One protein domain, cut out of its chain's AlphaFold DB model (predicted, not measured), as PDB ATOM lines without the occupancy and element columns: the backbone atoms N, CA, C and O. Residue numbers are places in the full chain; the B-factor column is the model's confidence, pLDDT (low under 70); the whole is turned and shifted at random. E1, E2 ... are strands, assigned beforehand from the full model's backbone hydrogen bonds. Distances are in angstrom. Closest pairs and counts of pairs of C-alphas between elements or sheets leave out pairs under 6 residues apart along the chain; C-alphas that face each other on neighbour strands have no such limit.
ATOM      1  N   LEU A 204     -11.529 -27.774  23.299       95.00
ATOM      2  CA  LEU A 204     -10.721 -28.721  22.540       95.00
ATOM      3  C   LEU A 204     -11.539 -29.264  21.361       95.00
ATOM      4  O   LEU A 204     -12.591 -29.874  21.557       95.00
ATOM      5  N   ALA A 205     -11.036 -29.049  20.152       95.69
ATOM      6  CA  ALA A 205     -11.628 -29.484  18.900       95.69
ATOM      7  C   ALA A 205     -10.848 -30.642  18.279       95.69
ATOM      8  O   ALA A 205      -9.638 -30.770  18.470       95.69
ATOM      9  N   ARG A 206     -11.547 -31.473  17.505       94.88
ATOM     10  CA  ARG A 206     -10.944 -32.527  16.675       94.88
ATOM     11  C   ARG A 206     -10.919 -32.098  15.221       94.88
ATOM     12  O   ARG A 206     -11.880 -31.491  14.755       94.88
ATOM     13  N   VAL A 207      -9.878 -32.469  14.489       94.31
ATOM     14  CA  VAL A 207      -9.902 -32.355  13.029       94.31
ATOM     15  C   VAL A 207     -10.772 -33.481  12.474       94.31
ATOM     16  O   VAL A 207     -10.492 -34.652  12.711       94.31
ATOM     17  N   VAL A 208     -11.862 -33.125  11.791       93.81
ATOM     18  CA  VAL A 208     -12.827 -34.092  11.236       93.81
ATOM     19  C   VAL A 208     -12.575 -34.303   9.754       93.81
ATOM     20  O   VAL A 208     -12.661 -35.425   9.263       93.81
ATOM     21  N   TYR A 209     -12.266 -33.224   9.041       93.06
ATOM     22  CA  TYR A 209     -12.027 -33.280   7.609       93.06
ATOM     23  C   TYR A 209     -10.844 -32.382   7.238       93.06
ATOM     24  O   TYR A 209     -10.864 -31.197   7.602       93.06
ATOM     25  N   PRO A 210      -9.822 -32.916   6.540       92.25
ATOM     26  CA  PRO A 210      -8.708 -32.115   6.054       92.25
ATOM     27  C   PRO A 210      -9.191 -31.108   5.004       92.25
ATOM     28  O   PRO A 210     -10.303 -31.187   4.482       92.25
ATOM     29  N   LYS A 211      -8.347 -30.138   4.671       89.56
ATOM     30  CA  LYS A 211      -8.624 -29.171   3.611       89.56
ATOM     31  C   LYS A 211      -8.794 -29.902   2.276       89.56
ATOM     32  O   LYS A 211      -7.926 -30.670   1.872       89.56
ATOM     33  N   ALA A 212      -9.878 -29.606   1.564       87.06
ATOM     34  CA  ALA A 212     -10.123 -30.123   0.220       87.06
ATOM     35  C   ALA A 212     -10.266 -28.957  -0.759       87.06
ATOM     36  O   ALA A 212     -11.291 -28.272  -0.801       87.06
ATOM     37  N   GLY A 213      -9.207 -28.708  -1.535       85.19
ATOM     38  CA  GLY A 213      -9.151 -27.598  -2.486       85.19
ATOM     39  C   GLY A 213      -9.420 -26.241  -1.809       85.19
ATOM     40  O   GLY A 213      -8.692 -25.877  -0.880       85.19
ATOM     41  N   PRO A 214     -10.435 -25.474  -2.257       85.44
ATOM     42  CA  PRO A 214     -10.761 -24.172  -1.681       85.44
ATOM     43  C   PRO A 214     -11.532 -24.260  -0.353       85.44
ATOM     44  O   PRO A 214     -11.607 -23.262   0.362       85.44
ATOM     45  N   ALA A 215     -12.113 -25.416  -0.014       87.56
ATOM     46  CA  ALA A 215     -12.919 -25.560   1.192       87.56
ATOM     47  C   ALA A 215     -12.025 -25.588   2.445       87.56
ATOM     48  O   ALA A 215     -11.044 -26.342   2.470       87.56
ATOM     49  N   PRO A 216     -12.345 -24.806   3.495       89.88
ATOM     50  CA  PRO A 216     -11.586 -24.843   4.733       89.88
ATOM     51  C   PRO A 216     -11.715 -26.221   5.408       89.88
ATOM     52  O   PRO A 216     -12.737 -26.900   5.248       89.88
ATOM     53  N   PRO A 217     -10.694 -26.634   6.178       92.31
ATOM     54  CA  PRO A 217     -10.763 -27.850   6.977       92.31
ATOM     55  C   PRO A 217     -11.901 -27.747   8.001       92.31
ATOM     56  O   PRO A 217     -12.246 -26.653   8.461       92.31
ATOM     57  N   LYS A 218     -12.493 -28.891   8.354       94.56
ATOM     58  CA  LYS A 218     -13.637 -28.961   9.271       94.56
ATOM     59  C   LYS A 218     -13.195 -29.459  10.638       94.56
ATOM     60  O   LYS A 218     -12.523 -30.488  10.751       94.56
ATOM     61  N   LEU A 219     -13.622 -28.748  11.673       95.88
ATOM     62  CA  LEU A 219     -13.333 -29.045  13.067       95.88
ATOM     63  C   LEU A 219     -14.606 -29.483  13.795       95.88
ATOM     64  O   LEU A 219     -15.669 -28.889  13.632       95.88
ATOM     65  N   GLY A 220     -14.488 -30.519  14.617       96.75
ATOM     66  CA  GLY A 220     -15.529 -30.977  15.526       96.75
ATOM     67  C   GLY A 220     -15.377 -30.305  16.886       96.75
ATOM     68  O   GLY A 220     -14.405 -30.586  17.592       96.75
ATOM     69  N   VAL A 221     -16.331 -29.453  17.265       96.19
ATOM     70  CA  VAL A 221     -16.336 -28.670  18.511       96.19
ATOM     71  C   VAL A 221     -17.626 -28.946  19.274       96.19
ATOM     72  O   VAL A 221     -18.710 -28.627  18.796       96.19
ATOM     73  N   GLY A 222     -17.532 -29.554  20.460       92.12
ATOM     74  CA  GLY A 222     -18.702 -29.777  21.326       92.12
ATOM     75  C   GLY A 222     -19.849 -30.568  20.675       92.12
ATOM     76  O   GLY A 222     -21.003 -30.335  21.006       92.12
ATOM     77  N   GLY A 223     -19.545 -31.454  19.720       94.56
ATOM     78  CA  GLY A 223     -20.544 -32.216  18.956       94.56
ATOM     79  C   GLY A 223     -21.026 -31.546  17.662       94.56
ATOM     80  O   GLY A 223     -21.676 -32.201  16.855       94.56
ATOM     81  N   PHE A 224     -20.659 -30.287  17.414       96.31
ATOM     82  CA  PHE A 224     -20.943 -29.576  16.166       96.31
ATOM     83  C   PHE A 224     -19.749 -29.622  15.213       96.31
ATOM     84  O   PHE A 224     -18.601 -29.729  15.644       96.31
ATOM     85  N   VAL A 225     -20.015 -29.508  13.912       96.69
ATOM     86  CA  VAL A 225     -18.979 -29.379  12.878       96.69
ATOM     87  C   VAL A 225     -18.943 -27.933  12.404       96.69
ATOM     88  O   VAL A 225     -19.975 -27.385  12.023       96.69
ATOM     89  N   ALA A 226     -17.761 -27.332  12.419       95.31
ATOM     90  CA  ALA A 226     -17.547 -25.941  12.054       95.31
ATOM     91  C   ALA A 226     -16.304 -25.777  11.179       95.31
ATOM     92  O   ALA A 226     -15.425 -26.642  11.142       95.31
ATOM     93  N   ASP A 227     -16.236 -24.654  10.478       94.12
ATOM     94  CA  ASP A 227     -15.078 -24.314   9.662       94.12
ATOM     95  C   ASP A 227     -13.919 -23.892  10.556       94.12
ATOM     96  O   ASP A 227     -14.107 -23.229  11.580       94.12
ATOM     97  N   ALA A 228     -12.711 -24.294  10.171       92.38
ATOM     98  CA  ALA A 228     -11.521 -23.866  10.876       92.38
ATOM     99  C   ALA A 228     -11.389 -22.329  10.887       92.38
ATOM    100  O   ALA A 228     -11.807 -21.670   9.929       92.38
ATOM    101  N   PRO A 229     -10.775 -21.755  11.940       91.31
ATOM    102  CA  PRO A 229     -10.580 -20.317  12.057       91.31
ATOM    103  C   PRO A 229      -9.978 -19.683  10.789       91.31
ATOM    104  O   PRO A 229      -8.949 -20.160  10.297       91.31
ATOM    105  N   PRO A 230     -10.566 -18.596  10.255       85.81
ATOM    106  CA  PRO A 230     -10.002 -17.892   9.109       85.81
ATOM    107  C   PRO A 230      -8.715 -17.143   9.496       85.81
ATOM    108  O   PRO A 230      -8.462 -16.868  10.668       85.81
ATOM    109  N   GLY A 231      -7.912 -16.769   8.497       83.69
ATOM    110  CA  GLY A 231      -6.639 -16.060   8.692       83.69
ATOM    111  C   GLY A 231      -5.413 -16.951   8.492       83.69
ATOM    112  O   GLY A 231      -5.533 -18.022   7.903       83.69
ATOM    113  N   ASP A 232      -4.250 -16.455   8.922       80.31
ATOM    114  CA  ASP A 232      -2.971 -17.174   8.888       80.31
ATOM    115  C   ASP A 232      -2.660 -17.740  10.283       80.31
ATOM    116  O   ASP A 232      -2.274 -17.019  11.212       80.31
ATOM    117  N   ASN A 233      -2.933 -19.029  10.464       84.62
ATOM    118  CA  ASN A 233      -2.920 -19.707  11.758       84.62
ATOM    119  C   ASN A 233      -2.556 -21.195  11.610       84.62
ATOM    120  O   ASN A 233      -2.304 -21.683  10.511       84.62
ATOM    121  N   GLU A 234      -2.544 -21.936  12.720       83.44
ATOM    122  CA  GLU A 234      -2.206 -23.371  12.732       83.44
ATOM    123  C   GLU A 234      -3.125 -24.254  11.860       83.44
ATOM    124  O   GLU A 234      -2.754 -25.382  11.525       83.44
ATOM    125  N   PHE A 235      -4.289 -23.732  11.457       85.81
ATOM    126  CA  PHE A 235      -5.295 -24.408  10.638       85.81
ATOM    127  C   PHE A 235      -5.297 -23.976   9.168       85.81
ATOM    128  O   PHE A 235      -5.867 -24.662   8.318       85.81
ATOM    129  N   ASN A 236      -4.709 -22.828   8.844       80.31
ATOM    130  CA  ASN A 236      -4.711 -22.296   7.495       80.31
ATOM    131  C   ASN A 236      -3.452 -21.472   7.258       80.31
ATOM    132  O   ASN A 236      -3.289 -20.401   7.832       80.31
ATOM    133  N   PHE A 237      -2.605 -21.958   6.357       71.56
ATOM    134  CA  PHE A 237      -1.488 -21.193   5.830       71.56
ATOM    135  C   PHE A 237      -1.890 -20.617   4.480       71.56
ATOM    136  O   PHE A 237      -2.242 -21.353   3.549       71.56
ATOM    137  N   ARG A 238      -1.835 -19.290   4.355       64.06
ATOM    138  CA  ARG A 238      -1.878 -18.662   3.033       64.06
ATOM    139  C   ARG A 238      -0.499 -18.841   2.419       64.06
ATOM    140  O   ARG A 238       0.474 -18.289   2.917       64.06
ATOM    141  N   THR A 239      -0.409 -19.608   1.336       54.44
ATOM    142  CA  THR A 239       0.812 -19.721   0.535       54.44
ATOM    143  C   THR A 239       1.115 -18.364  -0.098       54.44
ATOM    144  O   THR A 239       0.749 -18.105  -1.239       54.44
ATOM    145  N   MET A 240       1.754 -17.468   0.647       44.25
ATOM    146  CA  MET A 240       2.289 -16.225   0.117       44.25
ATOM    147  C   MET A 240       3.789 -16.212   0.381       44.25
ATOM    148  O   MET A 240       4.251 -15.818   1.443       44.25
ATOM    149  N   THR A 241       4.515 -16.688  -0.633       45.19
ATOM    150  CA  THR A 241       5.939 -16.438  -0.875       45.19
ATOM    151  C   THR A 241       6.894 -16.997   0.190       45.19
ATOM    152  O   THR A 241       6.863 -16.637   1.360       45.19
ATOM    153  N   ARG A 242       7.844 -17.832  -0.248       48.28
ATOM    154  CA  ARG A 242       8.946 -18.450   0.528       48.28
ATOM    155  C   ARG A 242       9.832 -17.490   1.361       48.28
ATOM    156  O   ARG A 242      10.847 -17.924   1.884       48.28
ATOM    157  N   ALA A 243       9.497 -16.208   1.486       48.59
ATOM    158  CA  ALA A 243      10.367 -15.173   2.032       48.59
ATOM    159  C   ALA A 243      10.066 -14.749   3.482       48.59
ATOM    160  O   ALA A 243      10.904 -14.079   4.074       48.59
ATOM    161  N   ARG A 244       8.913 -15.095   4.080       47.22
ATOM    162  CA  ARG A 244       8.590 -14.696   5.471       47.22
ATOM    163  C   ARG A 244       7.752 -15.728   6.225       47.22
ATOM    164  O   ARG A 244       6.796 -15.373   6.911       47.22
ATOM    165  N   ILE A 245       8.104 -17.009   6.120       50.34
ATOM    166  CA  ILE A 245       7.577 -17.997   7.067       50.34
ATOM    167  C   ILE A 245       8.131 -17.596   8.430       50.34
ATOM    168  O   ILE A 245       9.316 -17.772   8.703       50.34
ATOM    169  N   SER A 246       7.278 -17.009   9.269       48.16
ATOM    170  CA  SER A 246       7.523 -16.941  10.702       48.16
ATOM    171  C   SER A 246       7.817 -18.370  11.148       48.16
ATOM    172  O   SER A 246       6.916 -19.209  11.208       48.16
ATOM    173  N   SER A 247       9.090 -18.650  11.422       52.12
ATOM    174  CA  SER A 247       9.661 -19.957  11.783       52.12
ATOM    175  C   SER A 247       9.012 -20.603  13.011       52.12
ATOM    176  O   SER A 247       9.324 -21.734  13.372       52.12
ATOM    177  N   ASN A 248       8.071 -19.901  13.640       54.16
ATOM    178  CA  ASN A 248       7.430 -20.261  14.882       54.16
ATOM    179  C   ASN A 248       5.975 -20.736  14.731       54.16
ATOM    180  O   ASN A 248       5.334 -20.920  15.755       54.16
ATOM    181  N   LYS A 249       5.386 -20.974  13.555       62.81
ATOM    182  CA  LYS A 249       4.048 -21.615  13.499       62.81
ATOM    183  C   LYS A 249       4.126 -22.972  12.802       62.81
ATOM    184  O   LYS A 249       4.245 -23.051  11.588       62.81
ATOM    185  N   THR A 250       4.083 -24.041  13.597       71.44
ATOM    186  CA  THR A 250       3.959 -25.420  13.113       71.44
ATOM    187  C   THR A 250       2.500 -25.702  12.794       71.44
ATOM    188  O   THR A 250       1.628 -25.436  13.618       71.44
ATOM    189  N   MET A 251       2.242 -26.233  11.604       79.56
ATOM    190  CA  MET A 251       0.903 -26.640  11.205       79.56
ATOM    191  C   MET A 251       0.410 -27.803  12.056       79.56
ATOM    192  O   MET A 251       1.183 -28.704  12.385       79.56
ATOM    193  N   LEU A 252      -0.879 -27.799  12.387       85.62
ATOM    194  CA  LEU A 252      -1.487 -28.934  13.061       85.62
ATOM    195  C   LEU A 252      -1.576 -30.130  12.098       85.62
ATOM    196  O   LEU A 252      -1.999 -29.989  10.945       85.62
ATOM    197  N   ASN A 253      -1.212 -31.319  12.580       85.69
ATOM    198  CA  ASN A 253      -1.405 -32.562  11.833       85.69
ATOM    199  C   ASN A 253      -2.891 -32.745  11.473       85.69
ATOM    200  O   ASN A 253      -3.781 -32.247  12.160       85.69
ATOM    201  N   GLY A 254      -3.186 -33.434  10.374       85.69
ATOM    202  CA  GLY A 254      -4.574 -33.693   9.972       85.69
ATOM    203  C   GLY A 254      -5.228 -32.574   9.158       85.69
ATOM    204  O   GLY A 254      -6.292 -32.789   8.585       85.69
ATOM    205  N   ILE A 255      -4.620 -31.382   9.089       89.56
ATOM    206  CA  ILE A 255      -5.224 -30.218   8.425       89.56
ATOM    207  C   ILE A 255      -5.051 -30.250   6.900       89.56
ATOM    208  O   ILE A 255      -6.009 -29.958   6.189       89.56
ATOM    209  N   MET A 256      -3.868 -30.587   6.369       87.56
ATOM    210  CA  MET A 256      -3.666 -30.732   4.907       87.56
ATOM    211  C   MET A 256      -4.061 -32.108   4.395       87.56
ATOM    212  O   MET A 256      -4.658 -32.234   3.330       87.56
ATOM    213  N   HIS A 257      -3.726 -33.138   5.161       88.50
ATOM    214  CA  HIS A 257      -3.952 -34.531   4.815       88.50
ATOM    215  C   HIS A 257      -4.478 -35.258   6.037       88.50
ATOM    216  O   HIS A 257      -4.202 -34.838   7.160       88.50
ATOM    217  N   LEU A 258      -5.220 -36.341   5.810       89.25
ATOM    218  CA  LEU A 258      -5.712 -37.188   6.885       89.25
ATOM    219  C   LEU A 258      -4.535 -37.697   7.723       89.25
ATOM    220  O   LEU A 258      -3.609 -38.311   7.199       89.25
ATOM    221  N   ASP A 259      -4.586 -37.431   9.023       89.00
ATOM    222  CA  ASP A 259      -3.584 -37.907   9.964       89.00
ATOM    223  C   ASP A 259      -3.896 -39.343  10.381       89.00
ATOM    224  O   ASP A 259      -4.895 -39.604  11.050       89.00
ATOM    225  N   THR A 260      -3.031 -40.264   9.973       89.31
ATOM    226  CA  THR A 260      -3.105 -41.688  10.321       89.31
ATOM    227  C   THR A 260      -2.167 -42.070  11.465       89.31
ATOM    228  O   THR A 260      -2.181 -43.214  11.908       89.31
ATOM    229  N   THR A 261      -1.348 -41.132  11.947       91.06
ATOM    230  CA  THR A 261      -0.258 -41.402  12.895       91.06
ATOM    231  C   THR A 261      -0.616 -41.015  14.325       91.06
ATOM    232  O   THR A 261      -0.246 -41.714  15.269       91.06
ATOM    233  N   THR A 262      -1.367 -39.927  14.512       91.12
ATOM    234  CA  THR A 262      -1.760 -39.475  15.850       91.12
ATOM    235  C   THR A 262      -2.893 -40.334  16.399       91.12
ATOM    236  O   THR A 262      -4.016 -40.327  15.887       91.12
ATOM    237  N   PHE A 263      -2.628 -41.031  17.505       91.62
ATOM    238  CA  PHE A 263      -3.638 -41.827  18.195       91.62
ATOM    239  C   PHE A 263      -4.832 -40.965  18.640       91.62
ATOM    240  O   PHE A 263      -4.688 -39.961  19.340       91.62
ATOM    241  N   GLY A 264      -6.039 -41.370  18.237       88.44
ATOM    242  CA  GLY A 264      -7.273 -40.636  18.530       88.44
ATOM    243  C   GLY A 264      -7.454 -39.335  17.735       88.44
ATOM    244  O   GLY A 264      -8.357 -38.559  18.070       88.44
ATOM    245  N   GLY A 265      -6.626 -39.116  16.707       90.94
ATOM    246  CA  GLY A 265      -6.694 -37.996  15.774       90.94
ATOM    247  C   GLY A 265      -6.136 -36.681  16.319       90.94
ATOM    248  O   GLY A 265      -6.052 -36.455  17.531       90.94
ATOM    249  N   ALA A 266      -5.780 -35.788  15.396       91.81
ATOM    250  CA  ALA A 266      -5.281 -34.462  15.724       91.81
ATOM    251  C   ALA A 266      -6.337 -33.613  16.451       91.81
ATOM    252  O   ALA A 266      -7.519 -33.568  16.082       91.81
ATOM    253  N   LYS A 267      -5.886 -32.923  17.503       93.06
ATOM    254  CA  LYS A 267      -6.708 -32.085  18.379       93.06
ATOM    255  C   LYS A 267      -6.045 -30.732  18.568       93.06
ATOM    256  O   LYS A 267      -4.833 -30.669  18.747       93.06
ATOM    257  N   ALA A 268      -6.845 -29.678  18.606       92.44
ATOM    258  CA  ALA A 268      -6.369 -28.328  18.877       92.44
ATOM    259  C   ALA A 268      -7.377 -27.543  19.703       92.44
ATOM    260  O   ALA A 268      -8.570 -27.846  19.709       92.44
ATOM    261  N   TYR A 269      -6.886 -26.542  20.423       94.38
ATOM    262  CA  TYR A 269      -7.735 -25.641  21.182       94.38
ATOM    263  C   TYR A 269      -8.234 -24.522  20.270       94.38
ATOM    264  O   TYR A 269      -7.455 -23.875  19.579       94.38
ATOM    265  N   VAL A 270      -9.537 -24.279  20.286       94.75
ATOM    266  CA  VAL A 270     -10.195 -23.222  19.513       94.75
ATOM    267  C   VAL A 270     -11.168 -22.472  20.400       94.75
ATOM    268  O   VAL A 270     -11.659 -22.995  21.401       94.75
ATOM    269  N   GLU A 271     -11.474 -21.239  20.026       93.12
ATOM    270  CA  GLU A 271     -12.463 -20.440  20.733       93.12
ATOM    271  C   GLU A 271     -13.665 -20.169  19.826       93.12
ATOM    272  O   GLU A 271     -13.516 -19.768  18.670       93.12
ATOM    273  N   ALA A 272     -14.871 -20.403  20.346       91.69
ATOM    274  CA  ALA A 272     -16.105 -20.069  19.649       91.69
ATOM    275  C   ALA A 272     -16.406 -18.578  19.842       91.69
ATOM    276  O   ALA A 272     -16.595 -18.113  20.965       91.69
ATOM    277  N   THR A 273     -16.444 -17.832  18.741       89.06
ATOM    278  CA  THR A 273     -16.725 -16.389  18.748       89.06
ATOM    279  C   THR A 273     -18.227 -16.146  18.725       89.06
ATOM    280  O   THR A 273     -18.753 -15.414  19.561       89.06
ATOM    281  N   THR A 274     -18.926 -16.794  17.791       89.81
ATOM    282  CA  THR A 274     -20.378 -16.678  17.630       89.81
ATOM    283  C   THR A 274     -21.011 -17.993  17.216       89.81
ATOM    284  O   THR A 274     -20.336 -18.923  16.770       89.81
ATOM    285  N   ALA A 275     -22.331 -18.043  17.370       91.88
ATOM    286  CA  ALA A 275     -23.170 -19.139  16.927       91.88
ATOM    287  C   ALA A 275     -24.507 -18.582  16.427       91.88
ATOM    288  O   ALA A 275     -25.162 -17.811  17.141       91.88
ATOM    289  N   ASN A 276     -24.920 -18.992  15.232       91.44
ATOM    290  CA  ASN A 276     -26.221 -18.684  14.642       91.44
ATOM    291  C   ASN A 276     -26.866 -19.954  14.060       91.44
ATOM    292  O   ASN A 276     -26.226 -20.999  13.942       91.44
ATOM    293  N   VAL A 277     -28.163 -19.881  13.757       91.44
ATOM    294  CA  VAL A 277     -28.912 -20.965  13.108       91.44
ATOM    295  C   VAL A 277     -29.204 -20.560  11.675       91.44
ATOM    296  O   VAL A 277     -29.819 -19.525  11.422       91.44
ATOM    297  N   ASP A 278     -28.772 -21.401  10.748       88.44
ATOM    298  CA  ASP A 278     -29.033 -21.231   9.333       88.44
ATOM    299  C   ASP A 278     -30.505 -21.515   8.990       88.44
ATOM    300  O   ASP A 278     -31.185 -22.275   9.683       88.44
ATOM    301  N   PRO A 279     -30.989 -21.035   7.832       87.12
ATOM    302  CA  PRO A 279     -32.309 -21.370   7.289       87.12
ATOM    303  C   PRO A 279     -32.542 -22.876   7.115       87.12
ATOM    304  O   PRO A 279     -33.673 -23.351   7.039       87.12
ATOM    305  N   SER A 280     -31.476 -23.673   7.036       88.50
ATOM    306  CA  SER A 280     -31.569 -25.135   7.012       88.50
ATOM    307  C   SER A 280     -31.826 -25.767   8.388       88.50
ATOM    308  O   SER A 280     -32.066 -26.969   8.450       88.50
ATOM    309  N   GLY A 281     -31.801 -24.980   9.467       89.50
ATOM    310  CA  GLY A 281     -31.889 -25.436  10.856       89.50
ATOM    311  C   GLY A 281     -30.547 -25.874  11.453       89.50
ATOM    312  O   GLY A 281     -30.519 -26.416  12.555       89.50
ATOM    313  N   LYS A 282     -29.431 -25.675  10.742       92.19
ATOM    314  CA  LYS A 282     -28.089 -26.048  11.210       92.19
ATOM    315  C   LYS A 282     -27.491 -24.948  12.079       92.19
ATOM    316  O   LYS A 282     -27.627 -23.775  11.754       92.19
ATOM    317  N   VAL A 283     -26.789 -25.333  13.140       93.06
ATOM    318  CA  VAL A 283     -25.999 -24.394  13.944       93.06
ATOM    319  C   VAL A 283     -24.663 -24.163  13.254       93.06
ATOM    320  O   VAL A 283     -23.897 -25.109  13.069       93.06
ATOM    321  N   VAL A 284     -24.381 -22.916  12.896       92.31
ATOM    322  CA  VAL A 284     -23.098 -22.507  12.329       92.31
ATOM    323  C   VAL A 284     -22.307 -21.790  13.416       92.31
ATOM    324  O   VAL A 284     -22.758 -20.806  14.002       92.31
ATOM    325  N   LEU A 285     -21.127 -22.330  13.723       93.06
ATOM    326  CA  LEU A 285     -20.204 -21.757  14.701       93.06
ATOM    327  C   LEU A 285     -19.098 -21.001  13.973       93.06
ATOM    328  O   LEU A 285     -18.467 -21.547  13.067       93.06
ATOM    329  N   GLN A 286     -18.816 -19.777  14.409       92.19
ATOM    330  CA  GLN A 286     -17.640 -19.041  13.956       92.19
ATOM    331  C   GLN A 286     -16.514 -19.226  14.965       92.19
ATOM    332  O   GLN A 286     -16.615 -18.805  16.121       92.19
ATOM    333  N   LEU A 287     -15.435 -19.861  14.521       92.75
ATOM    334  CA  LEU A 287     -14.276 -20.163  15.354       92.75
ATOM    335  C   LEU A 287     -13.161 -19.133  15.159       92.75
ATOM    336  O   LEU A 287     -12.984 -18.585  14.071       92.75
ATOM    337  N   ARG A 288     -12.372 -18.916  16.214       91.69
ATOM    338  CA  ARG A 288     -11.124 -18.146  16.178       91.69
ATOM    339  C   ARG A 288      -9.958 -18.929  16.779       91.69
ATOM    340  O   ARG A 288     -10.159 -19.825  17.604       91.69
ATOM    341  N   GLU A 289      -8.742 -18.575  16.359       90.06
ATOM    342  CA  GLU A 289      -7.506 -19.048  16.993       90.06
ATOM    343  C   GLU A 289      -7.498 -18.581  18.453       90.06
ATOM    344  O   GLU A 289      -7.843 -17.438  18.763       90.06
ATOM    345  N   THR A 290      -7.136 -19.484  19.357       90.19
ATOM    346  CA  THR A 290      -7.030 -19.168  20.780       90.19
ATOM    347  C   THR A 290      -5.624 -18.669  21.124       90.19
ATOM    348  O   THR A 290      -4.639 -19.052  20.493       90.19
TER     349      THR A 290
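AT A GLANCE: This is residues 204 to 290 of the 351 residues of an uncharacterized protein of Hypocrea atroviridis (strain ATCC 20476 / IMI 206040) (UniProt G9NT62). With little regular structure, the domain is one strongly twisted antiparallel sheet, order E3 - E2 - E1 - E4 - E5, curled like part of a barrel and folded so that E3 and E2 face E4 and E5, with E1 as hinge. From the long stretch 228 to 266, residues 238 to 244 stick out. The 87 printed residues include five named strands, E1 to E5 along the chain, holding 32 residues, and no named helix: all strand, compact, radius of gyration of the C-alphas 13.6 A, spans 44 by 29 by 25 A.

IN THESE COORDINATES: E4, residues 267 to 277, measures 25.4 A and bends by 74 degrees at residue 273. E5, residues 283 to 289, measures 19.5 A and ends at C-alpha 289 (-7.506, -19.048, 16.993). E1, residues 204 to 209, begins at C-alpha 204 (-10.721, -28.721, 22.540). E2 is residues 218 to 221, E3 residues 224 to 227.

HOW THE PARTS SIT: E1, E2 and E3 form a meander, successive antiparallel neighbours; with E4, neighbour of E1, a Greek key. Within hydrogen-bond range are N 219 and O 226, 2.8 A, N 206 and O 220, 3.0 A, N 205 and O 268, 2.8 A, and, in hairpin E4 and E5, N 273 and O 286, 2.8 A. The closest C-alphas of E3 and E5 are Ala 226 and Leu 285, 5.6 A.

THE WHOLE: The farthest C-alphas, Ala 243 and Gly 281, are 44.4 A apart. The printed part has no cut; E3 to E4 is a long link. Residues 238 to 249 have pLDDT under 70.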